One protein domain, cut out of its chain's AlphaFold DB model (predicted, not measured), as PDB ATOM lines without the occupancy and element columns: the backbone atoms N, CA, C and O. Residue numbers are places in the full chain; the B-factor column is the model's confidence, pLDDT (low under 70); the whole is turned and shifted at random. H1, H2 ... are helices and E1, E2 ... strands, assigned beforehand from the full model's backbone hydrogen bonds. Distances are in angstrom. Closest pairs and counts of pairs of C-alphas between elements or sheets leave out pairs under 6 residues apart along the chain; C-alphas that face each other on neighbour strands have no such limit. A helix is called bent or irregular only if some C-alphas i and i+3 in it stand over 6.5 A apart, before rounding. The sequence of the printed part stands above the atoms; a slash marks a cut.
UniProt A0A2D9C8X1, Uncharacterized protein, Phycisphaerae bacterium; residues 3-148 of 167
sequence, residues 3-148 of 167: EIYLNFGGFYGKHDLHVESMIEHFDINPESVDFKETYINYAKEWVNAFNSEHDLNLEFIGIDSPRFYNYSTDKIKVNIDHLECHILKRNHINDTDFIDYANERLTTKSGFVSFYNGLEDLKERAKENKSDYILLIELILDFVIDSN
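AT A GLANCE: This is residues 3 to 148 of the 167 residues of an uncharacterized protein of Phycisphaerae bacterium (UniProt A0A2D9C8X1). A strongly twisted sheet of three strands stands between two helical parts: H2 covers one face over E2 and E3, with H1 farther out at that end, and beyond edge strand E1 the helices H3, H4 and H5 gather round H6. The printed part has 146 residues, with six named helices and three named strands in the order E1 H1 H2 E2 E3 H3 H4 H5 H6; the sheet, E1 E3 E2, is antiparallel and the class is mostly helix. It is only just compact, close to loose, with a radius of gyration of the C-alphas of 17.1 A and spans of 53 by 37 by 24 A.

HOW THE PARTS SIT: Start at edge strand E1, residues 3 to 6; its antiparallel neighbour is inner strand E3, residues 75 to 80, and N 4 and O 78 are within hydrogen-bond range at 3.0 A. E3 forms a hairpin with edge strand E2, residues 59 to 64, where N 77 and O 62 are 2.8 A apart. The sheet is only just strongly twisted, its C-alphas up to 4.1 A off the best plane. H2, residues 35 to 54, is on one face, making two layers, helix over sheet, at a height of 8.8 A; its closest C-alpha pair with E2 is Lys 44 and Phe 60, 5.9 A. H1, residues 11 to 25, is close to but not clearly touching H2, about perpendicular at 77 degrees, the closest C-alphas being Phe 11 and Tyr 39, 8.0 A. E1, H1 H2 and E2 form a split strand-helix-strand unit, two strands running the same way with E3 between them, and its crossover is right-handed. The hub H6, residues 130 to 146, only grazes the sheet. It touches H3, residues 82 to 92, at Cys 85 and Ile 137, closest C-alphas 6.6 A; H4, residues 96 to 106, at Phe 98 and Phe 143, 6.4 A; and H5, residues 118 to 125, its helical hairpin partner, at Arg 125 and Asp 132, 6.2 A. Every O i to N i+4 pair is within hydrogen-bond range in H2, H3, H5 and H6, against 9 of 11 in H1 and 6 of 7 in H4.

IN THESE COORDINATES: Find C-alpha 3 at (46.966, 2.876, 39.333), where E1 begins. H1 runs 18.7 A and is irregular, C-alphas 12 and 15 being 7.3 A apart; H2 runs 28.0 A from C-alpha 35 at (27.763, 3.698, 23.667). H6 runs 24.2 A to C-alpha 146 at (41.188, 22.064, 36.262).

THE WHOLE: The C-alphas farthest apart, Asp 27 and Glu 124, stand 54.0 A apart. The printed part has no cut, H4 to H5 is the long link, and no printed residue is under 70.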
ATOM      1  N   GLU A   3      48.314   2.621  39.823       96.62
ATOM      2  CA  GLU A   3      46.966   2.876  39.333       96.62
ATOM      3  C   GLU A   3      46.447   4.172  39.960       96.62
ATOM      4  O   GLU A   3      46.566   4.342  41.177       96.62
ATOM      5  N   ILE A   4      45.911   5.063  39.130       96.81
ATOM      6  CA  ILE A   4      45.319   6.344  39.531       96.81
ATOM      7  C   ILE A   4      44.045   6.618  38.721       96.81
ATOM      8  O   ILE A   4      43.814   6.001  37.673       96.81
ATOM      9  N   TYR A   5      43.237   7.565  39.194       97.19
ATOM     10  CA  TYR A   5      41.955   7.929  38.598       97.19
ATOM     11  C   TYR A   5      41.937   9.408  38.196       97.19
ATOM     12  O   TYR A   5      41.948  10.283  39.058       97.19
ATOM     13  N   LEU A   6      41.868   9.684  36.893       96.75
ATOM     14  CA  LEU A   6      41.805  11.041  36.344       96.75
ATOM     15  C   LEU A   6      40.372  11.575  36.386       96.75
ATOM     16  O   LEU A   6      39.446  10.927  35.880       96.75
ATOM     17  N   ASN A   7      40.191  12.767  36.950       94.69
ATOM     18  CA  ASN A   7      38.914  13.464  36.942       94.69
ATOM     19  C   ASN A   7      38.748  14.296  35.663       94.69
ATOM     20  O   ASN A   7      38.967  15.500  35.661       94.69
ATOM     21  N   PHE A   8      38.343  13.650  34.572       93.81
ATOM     22  CA  PHE A   8      38.155  14.320  33.282       93.81
ATOM     23  C   PHE A   8      36.818  15.072  33.146       93.81
ATOM     24  O   PHE A   8      36.526  15.574  32.076       93.81
ATOM     25  N   GLY A   9      35.980  15.117  34.190       91.19
ATOM     26  CA  GLY A   9      34.622  15.689  34.139       91.19
ATOM     27  C   GLY A   9      33.508  14.658  33.904       91.19
ATOM     28  O   GLY A   9      32.355  14.903  34.266       91.19
ATOM     29  N   GLY A  10      33.860  13.467  33.413       91.81
ATOM     30  CA  GLY A  10      32.967  12.315  33.297       91.81
ATOM     31  C   GLY A  10      31.904  12.425  32.203       91.81
ATOM     32  O   GLY A  10      31.678  13.487  31.626       91.81
ATOM     33  N   PHE A  11      31.220  11.317  31.900       92.38
ATOM     34  CA  PHE A  11      30.232  11.315  30.817       92.38
ATOM     35  C   PHE A  11      28.913  11.953  31.233       92.38
ATOM     36  O   PHE A  11      28.244  12.540  30.394       92.38
ATOM     37  N   TYR A  12      28.551  11.928  32.518       86.19
ATOM     38  CA  TYR A  12      27.323  12.566  32.996       86.19
ATOM     39  C   TYR A  12      27.390  14.105  32.890       86.19
ATOM     40  O   TYR A  12      27.713  14.800  33.854       86.19
ATOM     41  N   GLY A  13      27.093  14.640  31.702       85.56
ATOM     42  CA  GLY A  13      27.185  16.060  31.379       85.56
ATOM     43  C   GLY A  13      27.757  16.314  29.984       85.56
ATOM     44  O   GLY A  13      27.191  15.898  28.978       85.56
ATOM     45  N   LYS A  14      28.855  17.073  29.918       87.44
ATOM     46  CA  LYS A  14      29.350  17.683  28.675       87.44
ATOM     47  C   LYS A  14      29.954  16.681  27.686       87.44
ATOM     48  O   LYS A  14      29.736  16.829  26.487       87.44
ATOM     49  N   HIS A  15      30.679  15.667  28.164       94.06
ATOM     50  CA  HIS A  15      31.307  14.680  27.279       94.06
ATOM     51  C   HIS A  15      30.280  13.795  26.568       94.06
ATOM     52  O   HIS A  15      30.455  13.514  25.386       94.06
ATOM     53  N   ASP A  16      29.190  13.411  27.238       94.62
ATOM     54  CA  ASP A  16      28.094  12.672  26.602       94.62
ATOM     55  C   ASP A  16      27.396  13.508  25.524       94.62
ATOM     56  O   ASP A  16      27.311  13.079  24.377       94.62
ATOM     57  N   LEU A  17      27.039  14.759  25.839       94.56
ATOM     58  CA  LEU A  17      26.460  15.687  24.857       94.56
ATOM     59  C   LEU A  17      27.365  15.890  23.635       94.56
ATOM     60  O   LEU A  17      26.885  16.018  22.510       94.56
ATOM     61  N   HIS A  18      28.683  15.920  23.844       96.00
ATOM     62  CA  HIS A  18      29.647  16.009  22.753       96.00
ATOM     63  C   HIS A  18      29.662  14.735  21.899       96.00
ATOM     64  O   HIS A  18      29.633  14.824  20.674       96.00
ATOM     65  N   VAL A  19      29.647  13.548  22.516       96.31
ATOM     66  CA  VAL A  19      29.552  12.273  21.784       96.31
ATOM     67  C   VAL A  19      28.256  12.197  20.975       96.31
ATOM     68  O   VAL A  19      28.305  11.866  19.790       96.31
ATOM     69  N   GLU A  20      27.116  12.558  21.568       95.81
ATOM     70  CA  GLU A  20      25.826  12.628  20.872       95.81
ATOM     71  C   GLU A  20      25.877  13.600  19.688       95.81
ATOM     72  O   GLU A  20      25.483  13.243  18.578       95.81
ATOM     73  N   SER A  21      26.457  14.789  19.879       95.88
ATOM     74  CA  SER A  21      26.618  15.768  18.799       95.88
ATOM     75  C   SER A  21      27.464  15.234  17.640       95.88
ATOM     76  O   SER A  21      27.171  15.549  16.486       95.88
ATOM     77  N   MET A  22      28.493  14.427  17.911       96.25
ATOM     78  CA  MET A  22      29.312  13.806  16.865       96.25
ATOM     79  C   MET A  22      28.549  12.694  16.133       96.25
ATOM     80  O   MET A  22      28.637  12.599  14.909       96.25
ATOM     81  N   ILE A  23      27.759  11.888  16.848       96.06
ATOM     82  CA  ILE A  23      26.872  10.873  16.251       96.06
ATOM     83  C   ILE A  23      25.879  11.536  15.288       96.06
ATOM     84  O   ILE A  23      25.733  11.084  14.151       96.06
ATOM     85  N   GLU A  24      25.249  12.634  15.714       95.75
ATOM     86  CA  GLU A  24      24.341  13.422  14.874       95.75
ATOM     87  C   GLU A  24      25.065  14.050  13.677       95.75
ATOM     88  O   GLU A  24      24.565  13.997  12.554       95.75
ATOM     89  N   HIS A  25      26.262  14.609  13.890       95.31
ATOM     90  CA  HIS A  25      27.066  15.215  12.828       95.31
ATOM     91  C   HIS A  25      27.384  14.231  11.694       95.31
ATOM     92  O   HIS A  25      27.383  14.618  10.524       95.31
ATOM     93  N   PHE A  26      27.630  12.964  12.031       94.56
ATOM     94  CA  PHE A  26      27.923  11.906  11.064       94.56
ATOM     95  C   PHE A  26      26.682  11.158  10.548       94.56
ATOM     96  O   PHE A  26      26.844  10.188   9.807       94.56
ATOM     97  N   ASP A  27      25.465  11.597  10.897       95.69
ATOM     98  CA  ASP A  27      24.192  10.960  10.511       95.69
ATOM     99  C   ASP A  27      24.140   9.460  10.881       95.69
ATOM    100  O   ASP A  27      23.633   8.607  10.145       95.69
ATOM    101  N   ILE A  28      24.721   9.110  12.035       94.75
ATOM    102  CA  ILE A  28      24.742   7.739  12.552       94.75
ATOM    103  C   ILE A  28      23.476   7.506  13.374       94.75
ATOM    104  O   ILE A  28      23.159   8.275  14.275       94.75
ATOM    105  N   ASN A  29      22.772   6.398  13.121       94.50
ATOM    106  CA  ASN A  29      21.618   6.016  13.935       94.50
ATOM    107  C   ASN A  29      22.061   5.709  15.386       94.50
ATOM    108  O   ASN A  29      22.728   4.686  15.585       94.50
ATOM    109  N   PRO A  30      21.631   6.480  16.408       93.75
ATOM    110  CA  PRO A  30      22.031   6.258  17.801       93.75
ATOM    111  C   PRO A  30      21.651   4.869  18.326       93.75
ATOM    112  O   PRO A  30      22.361   4.276  19.137       93.75
ATOM    113  N   GLU A  31      20.563   4.278  17.824       94.31
ATOM    114  CA  GLU A  31      20.145   2.935  18.235       94.31
ATOM    115  C   GLU A  31      21.138   1.849  17.801       94.31
ATOM    116  O   GLU A  31      21.201   0.785  18.428       94.31
ATOM    117  N   SER A  32      21.930   2.117  16.760       94.69
ATOM    118  CA  SER A  32      22.968   1.214  16.262       94.69
ATOM    119  C   SER A  32      24.288   1.320  17.028       94.69
ATOM    120  O   SER A  32      25.120   0.426  16.895       94.69
ATOM    121  N   VAL A  33      24.464   2.353  17.858       96.12
ATOM    122  CA  VAL A  33      25.720   2.642  18.564       96.12
ATOM    123  C   VAL A  33      25.838   1.819  19.845       96.12
ATOM    124  O   VAL A  33      24.911   1.739  20.657       96.12
ATOM    125  N   ASP A  34      26.999   1.202  20.038       96.62
ATOM    126  CA  ASP A  34      27.458   0.685  21.321       96.62
ATOM    127  C   ASP A  34      28.115   1.830  22.103       96.62
ATOM    128  O   ASP A  34      29.313   2.097  21.985       96.62
ATOM    129  N   PHE A  35      27.305   2.547  22.885       94.69
ATOM    130  CA  PHE A  35      27.763   3.698  23.667       94.69
ATOM    131  C   PHE A  35      28.850   3.332  24.672       94.69
ATOM    132  O   PHE A  35      29.751   4.125  24.914       94.69
ATOM    133  N   LYS A  36      28.808   2.117  25.230       94.88
ATOM    134  CA  LYS A  36      29.798   1.691  26.216       94.88
ATOM    135  C   LYS A  36      31.181   1.609  25.579       94.88
ATOM    136  O   LYS A  36      32.128   2.187  26.103       94.88
ATOM    137  N   GLU A  37      31.296   0.897  24.462       96.62
ATOM    138  CA  GLU A  37      32.576   0.775  23.760       96.62
ATOM    139  C   GLU A  37      32.998   2.122  23.148       96.62
ATOM    140  O   GLU A  37      34.174   2.479  23.199       96.62
ATOM    141  N   THR A  38      32.042   2.921  22.664       97.06
ATOM    142  CA  THR A  38      32.302   4.282  22.157       97.06
ATOM    143  C   THR A  38      32.903   5.184  23.238       97.06
ATOM    144  O   THR A  38      33.917   5.836  22.997       97.06
ATOM    145  N   TYR A  39      32.356   5.185  24.458       97.25
ATOM    146  CA  TYR A  39      32.918   5.939  25.583       97.25
ATOM    147  C   TYR A  39      34.297   5.427  26.003       97.25
ATOM    148  O   TYR A  39      35.159   6.229  26.355       97.25
ATOM    149  N   ILE A  40      34.546   4.113  25.942       97.75
ATOM    150  CA  ILE A  40      35.883   3.550  26.192       97.75
ATOM    151  C   ILE A  40      36.888   4.096  25.173       97.75
ATOM    152  O   ILE A  40      37.984   4.501  25.564       97.75
ATOM    153  N   ASN A  41      36.523   4.138  23.888       98.12
ATOM    154  CA  ASN A  41      37.379   4.707  22.850       98.12
ATOM    155  C   ASN A  41      37.603   6.212  23.074       98.12
ATOM    156  O   ASN A  41      38.748   6.651  23.118       98.12
ATOM    157  N   TYR A  42      36.538   6.970  23.353       98.25
ATOM    158  CA  TYR A  42      36.621   8.393  23.696       98.25
ATOM    159  C   TYR A  42      37.576   8.658  24.865       98.25
ATOM    160  O   TYR A  42      38.465   9.497  24.767       98.25
ATOM    161  N   ALA A  43      37.427   7.924  25.973       98.19
ATOM    162  CA  ALA A  43      38.265   8.081  27.158       98.19
ATOM    163  C   ALA A  43      39.733   7.716  26.888       98.19
ATOM    164  O   ALA A  43      40.642   8.348  27.423       98.19
ATOM    165  N   LYS A  44      39.981   6.714  26.040       98.44
ATOM    166  CA  LYS A  44      41.336   6.362  25.615       98.44
ATOM    167  C   LYS A  44      41.978   7.491  24.808       98.44
ATOM    168  O   LYS A  44      43.115   7.860  25.092       98.44
ATOM    169  N   GLU A  45      41.255   8.058  23.849       98.38
ATOM    170  CA  GLU A  45      41.750   9.185  23.055       98.38
ATOM    171  C   GLU A  45      41.892  10.464  23.890       98.38
ATOM    172  O   GLU A  45      42.827  11.235  23.682       98.38
ATOM    173  N   TRP A  46      41.066  10.635  24.923       98.19
ATOM    174  CA  TRP A  46      41.241  11.685  25.925       98.19
ATOM    175  C   TRP A  46      42.580  11.559  26.652       98.19
ATOM    176  O   TRP A  46      43.321  12.534  26.753       98.19
ATOM    177  N   VAL A  47      42.948  10.348  27.089       98.38
ATOM    178  CA  VAL A  47      44.261  10.097  27.710       98.38
ATOM    179  C   VAL A  47      45.400  10.355  26.727       98.38
ATOM    180  O   VAL A  47      46.412  10.927  27.122       98.38
ATOM    181  N   ASN A  48      45.246   9.988  25.451       98.06
ATOM    182  CA  ASN A  48      46.252  10.275  24.425       98.06
ATOM    183  C   ASN A  48      46.453  11.786  24.231       98.06
ATOM    184  O   ASN A  48      47.596  12.245  24.176       98.06
ATOM    185  N   ALA A  49      45.363  12.555  24.163       97.75
ATOM    186  CA  ALA A  49      45.410  14.010  24.047       97.75
ATOM    187  C   ALA A  49      46.080  14.643  25.274       97.75
ATOM    188  O   ALA A  49      47.039  15.397  25.123       97.75
ATOM    189  N   PHE A  50      45.659  14.246  26.477       97.56
ATOM    190  CA  PHE A  50      46.230  14.726  27.735       97.56
ATOM    191  C   PHE A  50      47.726  14.393  27.865       97.56
ATOM    192  O   PHE A  50      48.532  15.240  28.251       97.56
ATOM    193  N   ASN A  51      48.127  13.177  27.480       97.19
ATOM    194  CA  ASN A  51      49.534  12.779  27.415       97.19
ATOM    195  C   ASN A  51      50.330  13.669  26.458       97.19
ATOM    196  O   ASN A  51      51.420  14.123  26.805       97.19
ATOM    197  N   SER A  52      49.787  13.929  25.266       96.06
ATOM    198  CA  SER A  52      50.449  14.757  24.259       96.06
ATOM    199  C   SER A  52      50.572  16.219  24.686       96.06
ATOM    200  O   SER A  52      51.562  16.860  24.342       96.06
ATOM    201  N   GLU A  53      49.575  16.760  25.384       95.81
ATOM    202  CA  GLU A  53      49.554  18.156  25.829       95.81
ATOM    203  C   GLU A  53      50.541  18.418  26.972       95.81
ATOM    204  O   GLU A  53      51.192  19.463  27.009       95.81
ATOM    205  N   HIS A  54      50.703  17.447  27.877       94.19
ATOM    206  CA  HIS A  54      51.496  17.612  29.098       94.19
ATOM    207  C   HIS A  54      52.812  16.827  29.127       94.19
ATOM    208  O   HIS A  54      53.476  16.814  30.164       94.19
ATOM    209  N   ASP A  55      53.205  16.198  28.013       94.31
ATOM    210  CA  ASP A  55      54.400  15.343  27.915       94.31
ATOM    211  C   ASP A  55      54.401  14.236  28.991       94.31
ATOM    212  O   ASP A  55      55.352  14.048  29.753       94.31
ATOM    213  N   LEU A  56      53.270  13.530  29.088       95.44
ATOM    214  CA  LEU A  56      53.050  12.412  30.008       95.44
ATOM    215  C   LEU A  56      52.918  11.089  29.247       95.44
ATOM    216  O   LEU A  56      52.684  11.049  28.042       95.44
ATOM    217  N   ASN A  57      53.043   9.983  29.980       96.00
ATOM    218  CA  ASN A  57      52.927   8.633  29.435       96.00
ATOM    219  C   ASN A  57      51.984   7.764  30.283       96.00
ATOM    220  O   ASN A  57      52.355   6.709  30.799       96.00
ATOM    221  N   LEU A  58      50.754   8.243  30.472       97.75
ATOM    222  CA  LEU A  58      49.705   7.510  31.174       97.75
ATOM    223  C   LEU A  58      49.170   6.378  30.290       97.75
ATOM    224  O   LEU A  58      48.768   6.602  29.149       97.75
ATOM    225  N   GLU A  59      49.118   5.163  30.826       98.12
ATOM    226  CA  GLU A  59      48.560   4.002  30.132       98.12
ATOM    227  C   GLU A  59      47.078   3.841  30.500       98.12
ATOM    228  O   GLU A  59      46.738   3.595  31.659       98.12
ATOM    229  N   PHE A  60      46.188   3.962  29.512       98.50
ATOM    230  CA  PHE A  60      44.749   3.765  29.695       98.50
ATOM    231  C   PHE A  60      44.412   2.324  30.110       98.50
ATOM    232  O   PHE A  60      44.808   1.368  29.444       98.50
ATOM    233  N   ILE A  61      43.621   2.175  31.177       98.12
ATOM    234  CA  ILE A  61      43.134   0.879  31.681       98.12
ATOM    235  C   ILE A  61      41.633   0.723  31.423       98.12
ATOM    236  O   ILE A  61      41.173  -0.364  31.072       98.12
ATOM    237  N   GLY A  62      40.851   1.782  31.642       97.62
ATOM    238  CA  GLY A  62      39.397   1.731  31.535       97.62
ATOM    239  C   GLY A  62      38.715   2.944  32.156       97.62
ATOM    240  O   GLY A  62      39.349   3.956  32.442       97.62
ATOM    241  N   ILE A  63      37.414   2.814  32.396       97.31
ATOM    242  CA  ILE A  63      36.586   3.832  33.049       97.31
ATOM    243  C   ILE A  63      36.103   3.275  34.389       97.31
ATOM    244  O   ILE A  63      35.668   2.124  34.465       97.31
ATOM    245  N   ASP A  64      36.193   4.088  35.438       95.56
ATOM    246  CA  ASP A  64      35.589   3.828  36.742       95.56
ATOM    247  C   ASP A  64      34.295   4.634  36.867       95.56
ATOM    248  O   ASP A  64      34.317   5.856  37.024       95.56
ATOM    249  N   SER A  65      33.166   3.936  36.749       92.50
ATOM    250  CA  SER A  65      31.833   4.531  36.826       92.50
ATOM    251  C   SER A  65      31.253   4.359  38.229       92.50
ATOM    252  O   SER A  65      31.156   3.228  38.729       92.50
ATOM    253  N   PRO A  66      30.797   5.437  38.885       90.44
ATOM    254  CA  PRO A  66      30.201   5.327  40.202       90.44
ATOM    255  C   PRO A  66      28.841   4.633  40.143       90.44
ATOM    256  O   PRO A  66      28.080   4.741  39.181       90.44
ATOM    257  N   ARG A  67      28.464   3.973  41.242       86.88
ATOM    258  CA  ARG A  67      27.120   3.384  41.371       86.88
ATOM    259  C   ARG A  67      26.013   4.445  41.364       86.88
ATOM    260  O   ARG A  67      24.894   4.155  40.950       86.88
ATOM    261  N   PHE A  68      26.311   5.641  41.871       85.25
ATOM    262  CA  PHE A  68      25.381   6.763  41.951       85.25
ATOM    263  C   PHE A  68      26.082   8.057  41.530       85.25
ATOM    264  O   PHE A  68      27.088   8.426  42.129       85.25
ATOM    265  N   TYR A  69      25.495   8.775  40.574       86.19
ATOM    266  CA  TYR A  69      26.072   9.992  39.988       86.19
ATOM    267  C   TYR A  69      25.781  11.283  40.772       86.19
ATOM    268  O   TYR A  69      26.103  12.380  40.335       86.19
ATOM    269  N   ASN A  70      25.178  11.179  41.960       82.62
ATOM    270  CA  ASN A  70      24.788  12.353  42.754       82.62
ATOM    271  C   ASN A  70      25.984  13.100  43.372       82.62
ATOM    272  O   ASN A  70      25.839  14.253  43.766       82.62
ATOM    273  N   TYR A  71      27.129  12.427  43.520       78.69
ATOM    274  CA  TYR A  71      28.299  12.948  44.239       78.69
ATOM    275  C   TYR A  71      29.626  12.714  43.510       78.69
ATOM    276  O   TYR A  71      30.667  13.176  43.969       78.69
ATOM    277  N   SER A  72      29.607  11.969  42.408       84.12
ATOM    278  CA  SER A  72      30.785  11.639  41.612       84.12
ATOM    279  C   SER A  72      30.361  11.347  40.183       84.12
ATOM    280  O   SER A  72      29.221  10.950  39.945       84.12
ATOM    281  N   THR A  73      31.296  11.484  39.261       92.12
ATOM    282  CA  THR A  73      31.126  11.176  37.841       92.12
ATOM    283  C   THR A  73      32.149  10.120  37.423       92.12
ATOM    284  O   THR A  73      32.938   9.672  38.262       92.12
ATOM    285  N   ASP A  74      32.114   9.694  36.164       95.38
ATOM    286  CA  ASP A  74      33.102   8.764  35.625       95.38
ATOM    287  C   ASP A  74      34.521   9.313  35.777       95.38
ATOM    288  O   ASP A  74      34.781  10.491  35.527       95.38
ATOM    289  N   LYS A  75      35.452   8.434  36.137       96.31
ATOM    290  CA  LYS A  75      36.885   8.727  36.117       96.31
ATOM    291  C   LYS A  75      37.592   7.837  35.114       96.31
ATOM    292  O   LYS A  75      37.206   6.683  34.920       96.31
ATOM    293  N   ILE A  76      38.665   8.343  34.514       98.06
ATOM    294  CA  ILE A  76      39.508   7.513  33.653       98.06
ATOM    295  C   ILE A  76      40.558   6.834  34.514       98.06
ATOM    296  O   ILE A  76      41.327   7.476  35.226       98.06
ATOM    297  N   LYS A  77      40.579   5.511  34.445       98.25
ATOM    298  CA  LYS A  77      41.522   4.674  35.159       98.25
ATOM    299  C   LYS A  77      42.788   4.519  34.322       98.25
ATOM    300  O   LYS A  77      42.718   4.017  33.197       98.25
ATOM    301  N   VAL A  78      43.936   4.909  34.875       98.50
ATOM    302  CA  VAL A  78      45.229   4.836  34.178       98.50
ATOM    303  C   VAL A  78      46.334   4.257  35.057       98.50
ATOM    304  O   VAL A  78      46.272   4.297  36.288       98.50
ATOM    305  N   ASN A  79      47.371   3.734  34.409       98.19
ATOM    306  CA  ASN A  79      48.657   3.441  35.023       98.19
ATOM    307  C   ASN A  79      49.614   4.610  34.783       98.19
ATOM    308  O   ASN A  79      49.753   5.092  33.662       98.19
ATOM    309  N   ILE A  80      50.327   5.004  35.831       97.50
ATOM    310  CA  ILE A  80      51.431   5.962  35.778       97.50
ATOM    311  C   ILE A  80      52.710   5.302  36.299       97.50
ATOM    312  O   ILE A  80      52.674   4.474  37.228       97.50
ATOM    313  N   ASP A  81      53.860   5.622  35.715       96.06
ATOM    314  CA  ASP A  81      55.125   5.096  36.199       96.06
ATOM    315  C   ASP A  81      55.645   5.863  37.438       96.06
ATOM    316  O   ASP A  81      55.072   6.845  37.917       96.06
ATOM    317  N   HIS A  82      56.707   5.341  38.057       94.44
ATOM    318  CA  HIS A  82      57.269   5.958  39.262       94.44
ATOM    319  C   HIS A  82      58.049   7.248  38.984       94.44
ATOM    320  O   HIS A  82      58.107   8.116  39.860       94.44
ATOM    321  N   LEU A  83      58.680   7.345  37.817       94.31
ATOM    322  CA  LEU A  83      59.418   8.512  37.370       94.31
ATOM    323  C   LEU A  83      58.457   9.668  37.074       94.31
ATOM    324  O   LEU A  83      58.681  10.754  37.605       94.31
ATOM    325  N   GLU A  84      57.361   9.441  36.349       96.00
ATOM    326  CA  GLU A  84      56.343  10.470  36.100       96.00
ATOM    327  C   GLU A  84      55.721  10.963  37.406       96.00
ATOM    328  O   GLU A  84      55.642  12.169  37.634       96.00
ATOM    329  N   CYS A  85      55.386  10.060  38.336       96.31
ATOM    330  CA  CYS A  85      54.925  10.454  39.674       96.31
ATOM    331  C   CYS A  85      55.936  11.372  40.388       96.31
ATOM    332  O   CYS A  85      55.559  12.315  41.088       96.31
ATOM    333  N   HIS A  86      57.236  11.090  40.250       94.81
ATOM    334  CA  HIS A  86      58.289  11.914  40.836       94.81
ATOM    335  C   HIS A  86      58.391  13.283  40.153       94.81
ATOM    336  O   HIS A  86      58.549  14.284  40.852       94.81
ATOM    337  N   ILE A  87      58.284  13.332  38.825       95.44
ATOM    338  CA  ILE A  87      58.321  14.564  38.028       95.44
ATOM    339  C   ILE A  87      57.121  15.454  38.367       95.44
ATOM    340  O   ILE A  87      57.325  16.605  38.750       95.44
ATOM    341  N   LEU A  88      55.900  14.912  38.340       96.38
ATOM    342  CA  LEU A  88      54.674  15.629  38.710       96.38
ATOM    343  C   LEU A  88      54.791  16.234  40.109       96.38
ATOM    344  O   LEU A  88      54.622  17.438  40.300       96.38
ATOM    345  N   LYS A  89      55.178  15.414  41.094       96.31
ATOM    346  CA  LYS A  89      55.394  15.900  42.457       96.31
ATOM    347  C   LYS A  89      56.455  16.996  42.492       96.31
ATOM    348  O   LYS A  89      56.240  18.022  43.119       96.31
ATOM    349  N   ARG A  90      57.604  16.809  41.844       96.06
ATOM    350  CA  ARG A  90      58.680  17.809  41.831       96.06
ATOM    351  C   ARG A  90      58.216  19.149  41.250       96.06
ATOM    352  O   ARG A  90      58.614  20.179  41.787       96.06
ATOM    353  N   ASN A  91      57.421  19.118  40.185       95.94
ATOM    354  CA  ASN A  91      57.010  20.309  39.450       95.94
ATOM    355  C   ASN A  91      55.917  21.102  40.178       95.94
ATOM    356  O   ASN A  91      55.971  22.325  40.162       95.94
ATOM    357  N   HIS A  92      54.989  20.428  40.866       96.69
ATOM    358  CA  HIS A  92      53.800  21.085  41.424       96.69
ATOM    359  C   HIS A  92      53.786  21.214  42.951       96.69
ATOM    360  O   HIS A  92      53.110  22.083  43.481       96.69
ATOM    361  N   ILE A  93      54.543  20.409  43.710       95.06
ATOM    362  CA  ILE A  93      54.365  20.327  45.179       95.06
ATOM    363  C   ILE A  93      54.646  21.628  45.951       95.06
ATOM    364  O   ILE A  93      54.273  21.730  47.120       95.06
ATOM    365  N   ASN A  94      55.341  22.583  45.330       94.94
ATOM    366  CA  ASN A  94      55.651  23.897  45.899       94.94
ATOM    367  C   ASN A  94      55.031  25.053  45.091       94.94
ATOM    368  O   ASN A  94      55.363  26.207  45.351       94.94
ATOM    369  N   ASP A  95      54.198  24.748  44.096       96.94
ATOM    370  CA  ASP A  95      53.453  25.738  43.323       96.94
ATOM    371  C   ASP A  95      52.364  26.352  44.217       96.94
ATOM    372  O   ASP A  95      51.610  25.629  44.871       96.94
ATOM    373  N   THR A  96      52.313  27.683  44.297       97.25
ATOM    374  CA  THR A  96      51.361  28.403  45.152       97.25
ATOM    375  C   THR A  96      49.914  28.162  44.746       97.25
ATOM    376  O   THR A  96      49.074  27.976  45.625       97.25
ATOM    377  N   ASP A  97      49.639  28.088  43.446       97.81
ATOM    378  CA  ASP A  97      48.284  27.905  42.928       97.81
ATOM    379  C   ASP A  97      47.814  26.475  43.221       97.81
ATOM    380  O   ASP A  97      46.687  26.261  43.677       97.81
ATOM    381  N   PHE A  98      48.717  25.496  43.094       98.06
ATOM    382  CA  PHE A  98      48.456  24.123  43.527       98.06
ATOM    383  C   PHE A  98      48.231  24.021  45.042       98.06
ATOM    384  O   PHE A  98      47.336  23.300  45.488       98.06
ATOM    385  N   ILE A  99      49.035  24.711  45.857       97.75
ATOM    386  CA  ILE A  99      48.897  24.688  47.321       97.75
ATOM    387  C   ILE A  99      47.514  25.201  47.734       97.75
ATOM    388  O   ILE A  99      46.853  24.569  48.564       97.75
ATOM    389  N   ASP A 100      47.066  26.312  47.153       96.94
ATOM    390  CA  ASP A 100      45.753  26.891  47.439       96.94
ATOM    391  C   ASP A 100      44.627  25.964  46.961       96.94
ATOM    392  O   ASP A 100      43.729  25.624  47.743       96.94
ATOM    393  N   TYR A 101      44.739  25.451  45.732       96.69
ATOM    394  CA  TYR A 101      43.830  24.457  45.155       96.69
ATOM    395  C   TYR A 101      43.667  23.216  46.048       96.69
ATOM    396  O   TYR A 101      42.547  22.751  46.307       96.69
ATOM    397  N   ALA A 102      44.786  22.683  46.544       97.00
ATOM    398  CA  ALA A 102      44.827  21.500  47.391       97.00
ATOM    399  C   ALA A 102      44.236  21.776  48.777       97.00
ATOM    400  O   ALA A 102      43.432  20.988  49.279       97.00
ATOM    401  N   ASN A 103      44.593  22.898  49.404       95.88
ATOM    402  CA  ASN A 103      44.096  23.248  50.734       95.88
ATOM    403  C   ASN A 103      42.581  23.471  50.747       95.88
ATOM    404  O   ASN A 103      41.928  23.078  51.714       95.88
ATOM    405  N   GLU A 104      42.000  24.023  49.682       93.12
ATOM    406  CA  GLU A 104      40.545  24.187  49.574       93.12
ATOM    407  C   GLU A 104      39.786  22.844  49.572       93.12
ATOM    408  O   GLU A 104      38.660  22.748  50.075       93.12
ATOM    409  N   ARG A 105      40.411  21.796  49.018       92.19
ATOM    410  CA  ARG A 105      39.858  20.433  48.911       92.19
ATOM    411  C   ARG A 105      40.176  19.567  50.129       92.19
ATOM    412  O   ARG A 105      39.412  18.665  50.461       92.19
ATOM    413  N   LEU A 106      41.277  19.854  50.819       94.56
ATOM    414  CA  LEU A 106      41.764  19.093  51.973       94.56
ATOM    415  C   LEU A 106      41.393  19.720  53.322       94.56
ATOM    416  O   LEU A 106      41.849  19.226  54.352       94.56
ATOM    417  N   THR A 107      40.567  20.766  53.350       90.38
ATOM    418  CA  THR A 107      40.134  21.428  54.591       90.38
ATOM    419  C   THR A 107      38.641  21.228  54.834       90.38
ATOM    420  O   THR A 107      37.814  21.357  53.935       90.38
ATOM    421  N   THR A 108      38.283  20.923  56.084       88.94
ATOM    422  CA  THR A 108      36.881  20.828  56.516       88.94
ATOM    423  C   THR A 108      36.171  22.169  56.328       88.94
ATOM    424  O   THR A 108      36.653  23.207  56.778       88.94
ATOM    425  N   LYS A 109      34.986  22.135  55.716       85.00
ATOM    426  CA  LYS A 109      34.098  23.289  55.532       85.00
ATOM    427  C   LYS A 109      32.651  22.894  55.817       85.00
ATOM    428  O   LYS A 109      32.337  21.722  56.000       85.00
ATOM    429  N   SER A 110      31.749  23.869  55.912       86.25
ATOM    430  CA  SER A 110      30.332  23.570  56.154       86.25
ATOM    431  C   SER A 110      29.804  22.604  55.083       86.25
ATOM    432  O   SER A 110      29.867  22.915  53.897       86.25
ATOM    433  N   GLY A 111      29.329  21.425  55.495       81.75
ATOM    434  CA  GLY A 111      28.852  20.370  54.589       81.75
ATOM    435  C   GLY A 111      29.912  19.380  54.085       81.75
ATOM    436  O   GLY A 111      29.548  18.432  53.397       81.75
ATOM    437  N   PHE A 112      31.190  19.540  54.449       84.69
ATOM    438  CA  PHE A 112      32.274  18.631  54.064       84.69
ATOM    439  C   PHE A 112      33.284  18.449  55.200       84.69
ATOM    440  O   PHE A 112      33.901  19.409  55.656       84.69
ATOM    441  N   VAL A 113      33.490  17.205  55.634       86.56
ATOM    442  CA  VAL A 113      34.506  16.861  56.637       86.56
ATOM    443  C   VAL A 113      35.701  16.239  55.926       86.56
ATOM    444  O   VAL A 113      35.583  15.158  55.355       86.56
ATOM    445  N   SER A 114      36.844  16.921  55.978       87.81
ATOM    446  CA  SER A 114      38.104  16.403  55.446       87.81
ATOM    447  C   SER A 114      38.752  15.434  56.436       87.81
ATOM    448  O   SER A 114      38.734  15.659  57.647       87.81
ATOM    449  N   PHE A 115      39.379  14.378  55.914       91.69
ATOM    450  CA  PHE A 115      40.249  13.476  56.684       91.69
ATOM    451  C   PHE A 115      41.677  14.014  56.859       91.69
ATOM    452  O   PHE A 115      42.486  13.415  57.581       91.69
ATOM    453  N   TYR A 116      41.970  15.134  56.201       94.06
ATOM    454  CA  TYR A 116      43.257  15.810  56.197       94.06
ATOM    455  C   TYR A 116      43.114  17.216  56.778       94.06
ATOM    456  O   TYR A 116      42.028  17.800  56.785       94.06
ATOM    457  N   ASN A 117      44.223  17.761  57.267       92.81
ATOM    458  CA  ASN A 117      44.328  19.156  57.681       92.81
ATOM    459  C   ASN A 117      45.213  19.937  56.697       92.81
ATOM    460  O   ASN A 117      46.307  20.383  57.046       92.81
ATOM    461  N   GLY A 118      44.748  20.042  55.451       95.06
ATOM    462  CA  GLY A 118      45.485  20.687  54.365       95.06
ATOM    463  C   GLY A 118      46.580  19.820  53.734       95.06
ATOM    464  O   GLY A 118      46.785  18.654  54.084       95.06
ATOM    465  N   LEU A 119      47.290  20.413  52.773       96.81
ATOM    466  CA  LEU A 119      48.286  19.735  51.940       96.81
ATOM    467  C   LEU A 119      49.493  19.224  52.740       96.81
ATOM    468  O   LEU A 119      50.015  18.156  52.431       96.81
ATOM    469  N   GLU A 120      49.939  19.941  53.774       96.50
ATOM    470  CA  GLU A 120      51.099  19.511  54.573       96.50
ATOM    471  C   GLU A 120      50.832  18.216  55.354       96.50
ATOM    472  O   GLU A 120      51.704  17.350  55.413       96.50
ATOM    473  N   ASP A 121      49.617  18.027  55.882       96.50
ATOM    474  CA  ASP A 121      49.223  16.768  56.530       96.50
ATOM    475  C   ASP A 121      49.222  15.610  55.519       96.50
ATOM    476  O   ASP A 121      49.807  14.555  55.770       96.50
ATOM    477  N   LEU A 122      48.661  15.827  54.322       97.06
ATOM    478  CA  LEU A 122      48.712  14.835  53.243       97.06
ATOM    479  C   LEU A 122      50.159  14.499  52.845       97.06
ATOM    480  O   LEU A 122      50.503  13.325  52.706       97.06
ATOM    481  N   LYS A 123      51.029  15.508  52.702       96.75
ATOM    482  CA  LYS A 123      52.453  15.333  52.365       96.75
ATOM    483  C   LYS A 123      53.191  14.498  53.399       96.75
ATOM    484  O   LYS A 123      54.020  13.675  53.005       96.75
ATOM    485  N   GLU A 124      52.922  14.713  54.684       97.19
ATOM    486  CA  GLU A 124      53.550  13.944  55.756       97.19
ATOM    487  C   GLU A 124      53.124  12.479  55.689       97.19
ATOM    488  O   GLU A 124      53.972  11.589  55.612       97.19
ATOM    489  N   ARG A 125      51.815  12.216  55.607       96.81
ATOM    490  CA  ARG A 125      51.285  10.846  55.556       96.81
ATOM    491  C   ARG A 125      51.704  10.098  54.291       96.81
ATOM    492  O   ARG A 125      52.060   8.922  54.358       96.81
ATOM    493  N   ALA A 126      51.765  10.788  53.153       96.81
ATOM    494  CA  ALA A 126      52.199  10.234  51.869       96.81
ATOM    495  C   ALA A 126      53.651   9.718  51.861       96.81
ATOM    496  O   ALA A 126      54.038   9.011  50.926       96.81
ATOM    497  N   LYS A 127      54.478  10.050  52.864       95.62
ATOM    498  CA  LYS A 127      55.830   9.478  53.003       95.62
ATOM    499  C   LYS A 127      55.797   7.989  53.338       95.62
ATOM    500  O   LYS A 127      56.675   7.253  52.892       95.62
ATOM    501  N   GLU A 128      54.796   7.554  54.098       95.44
ATOM    502  CA  GLU A 128      54.715   6.192  54.641       95.44
ATOM    503  C   GLU A 128      53.469   5.435  54.160       95.44
ATOM    504  O   GLU A 128      53.460   4.203  54.129       95.44
ATOM    505  N   ASN A 129      52.432   6.149  53.712       96.50
ATOM    506  CA  ASN A 129      51.188   5.572  53.224       96.50
ATOM    507  C   ASN A 129      51.088   5.652  51.694       96.50
ATOM    508  O   ASN A 129      51.080   6.723  51.085       96.50
ATOM    509  N   LYS A 130      50.960   4.479  51.062       94.38
ATOM    510  CA  LYS A 130      50.835   4.356  49.604       94.38
ATOM    511  C   LYS A 130      49.561   5.001  49.062       94.38
ATOM    512  O   LYS A 130      49.638   5.591  47.993       94.38
ATOM    513  N   SER A 131      48.434   4.887  49.762       95.25
ATOM    514  CA  SER A 131      47.157   5.470  49.339       95.25
ATOM    515  C   SER A 131      47.185   6.991  49.438       95.25
ATOM    516  O   SER A 131      46.767   7.659  48.503       95.25
ATOM    517  N   ASP A 132      47.773   7.539  50.505       97.06
ATOM    518  CA  ASP A 132      47.960   8.991  50.639       97.06
ATOM    519  C   ASP A 132      48.911   9.532  49.559       97.06
ATOM    520  O   ASP A 132      48.702  10.613  49.015       97.06
ATOM    521  N   TYR A 133      49.933   8.756  49.181       96.50
ATOM    522  CA  TYR A 133      50.780   9.106  48.042       96.50
ATOM    523  C   TYR A 133      50.005   9.117  46.721       96.50
ATOM    524  O   TYR A 133      50.232  10.006  45.911       96.50
ATOM    525  N   ILE A 134      49.127   8.138  46.481       96.75
ATOM    526  CA  ILE A 134      48.287   8.108  45.274       96.75
ATOM    527  C   ILE A 134      47.352   9.314  45.244       96.75
ATOM    528  O   ILE A 134      47.351  10.028  44.249       96.75
ATOM    529  N   LEU A 135      46.674   9.606  46.356       96.62
ATOM    530  CA  LEU A 135      45.805  10.775  46.473       96.62
ATOM    531  C   LEU A 135      46.553  12.081  46.177       96.62
ATOM    532  O   LEU A 135      46.017  12.959  45.515       96.62
ATOM    533  N   LEU A 136      47.801  12.216  46.638       97.62
ATOM    534  CA  LEU A 136      48.620  13.388  46.328       97.62
ATOM    535  C   LEU A 136      48.903  13.523  44.823       97.62
ATOM    536  O   LEU A 136      48.883  14.635  44.307       97.62
ATOM    537  N   ILE A 137      49.186  12.416  44.131       98.06
ATOM    538  CA  ILE A 137      49.418  12.428  42.678       98.06
ATOM    539  C   ILE A 137      48.123  12.737  41.921       98.06
ATOM    540  O   ILE A 137      48.148  13.558  41.009       98.06
ATOM    541  N   GLU A 138      47.000  12.144  42.324       97.75
ATOM    542  CA  GLU A 138      45.680  12.445  41.754       97.75
ATOM    543  C   GLU A 138      45.314  13.915  41.937       97.75
ATOM    544  O   GLU A 138      44.900  14.554  40.984       97.75
ATOM    545  N   LEU A 139      45.567  14.495  43.113       97.50
ATOM    546  CA  LEU A 139      45.279  15.906  43.370       97.50
ATOM    547  C   LEU A 139      46.117  16.851  42.497       97.50
ATOM    548  O   LEU A 139      45.629  17.908  42.102       97.50
ATOM    549  N   ILE A 140      47.370  16.483  42.201       98.06
ATOM    550  CA  ILE A 140      48.216  17.224  41.253       98.06
ATOM    551  C   ILE A 140      47.631  17.137  39.843       98.06
ATOM    552  O   ILE A 140      47.567  18.147  39.155       98.06
ATOM    553  N   LEU A 141      47.196  15.955  39.412       97.75
ATOM    554  CA  LEU A 141      46.611  15.778  38.083       97.75
ATOM    555  C   LEU A 141      45.258  16.474  37.956       97.75
ATOM    556  O   LEU A 141      45.021  17.113  36.941       97.75
ATOM    557  N   ASP A 142      44.428  16.445  38.996       97.19
ATOM    558  CA  ASP A 142      43.186  17.213  39.051       97.19
ATOM    559  C   ASP A 142      43.474  18.718  38.940       97.19
ATOM    560  O   ASP A 142      42.773  19.416  38.226       97.19
ATOM    561  N   PHE A 143      44.522  19.225  39.603       97.69
ATOM    562  CA  PHE A 143      44.947  20.620  39.443       97.69
ATOM    563  C   PHE A 143      45.374  20.930  38.007       97.69
ATOM    564  O   PHE A 143      44.989  21.967  37.475       97.69
ATOM    565  N   VAL A 144      46.151  20.044  37.374       97.06
ATOM    566  CA  VAL A 144      46.557  20.212  35.971       97.06
ATOM    567  C   VAL A 144      45.327  20.225  35.064       97.06
ATOM    568  O   VAL A 144      45.213  21.120  34.239       97.06
ATOM    569  N   ILE A 145      44.379  19.308  35.250       96.19
ATOM    570  CA  ILE A 145      43.145  19.253  34.457       96.19
ATOM    571  C   ILE A 145      42.297  20.517  34.669       96.19
ATOM    572  O   ILE A 145      41.939  21.173  33.698       96.19
ATOM    573  N   ASP A 146      42.033  20.906  35.921       95.06
ATOM    574  CA  ASP A 146      41.188  22.064  36.262       95.06
ATOM    575  C   ASP A 146      41.815  23.412  35.846       95.06
ATOM    576  O   ASP A 146      41.106  24.414  35.738       95.06
ATOM    577  N   SER A 147      43.137  23.461  35.643       93.31
ATOM    578  CA  SER A 147      43.866  24.680  35.255       93.31
ATOM    579  C   SER A 147      43.994  24.874  33.741       93.31
ATOM    580  O   SER A 147      44.533  25.898  33.316       93.31
ATOM    581  N   ASN A 148      43.533  23.918  32.930       92.56
ATOM    582  CA  ASN A 148      43.593  23.972  31.469       92.56
ATOM    583  C   ASN A 148      42.189  23.994  30.852       92.56
ATOM    584  O   ASN A 148      41.177  23.816  31.534       92.56
TER     585      ASN A 148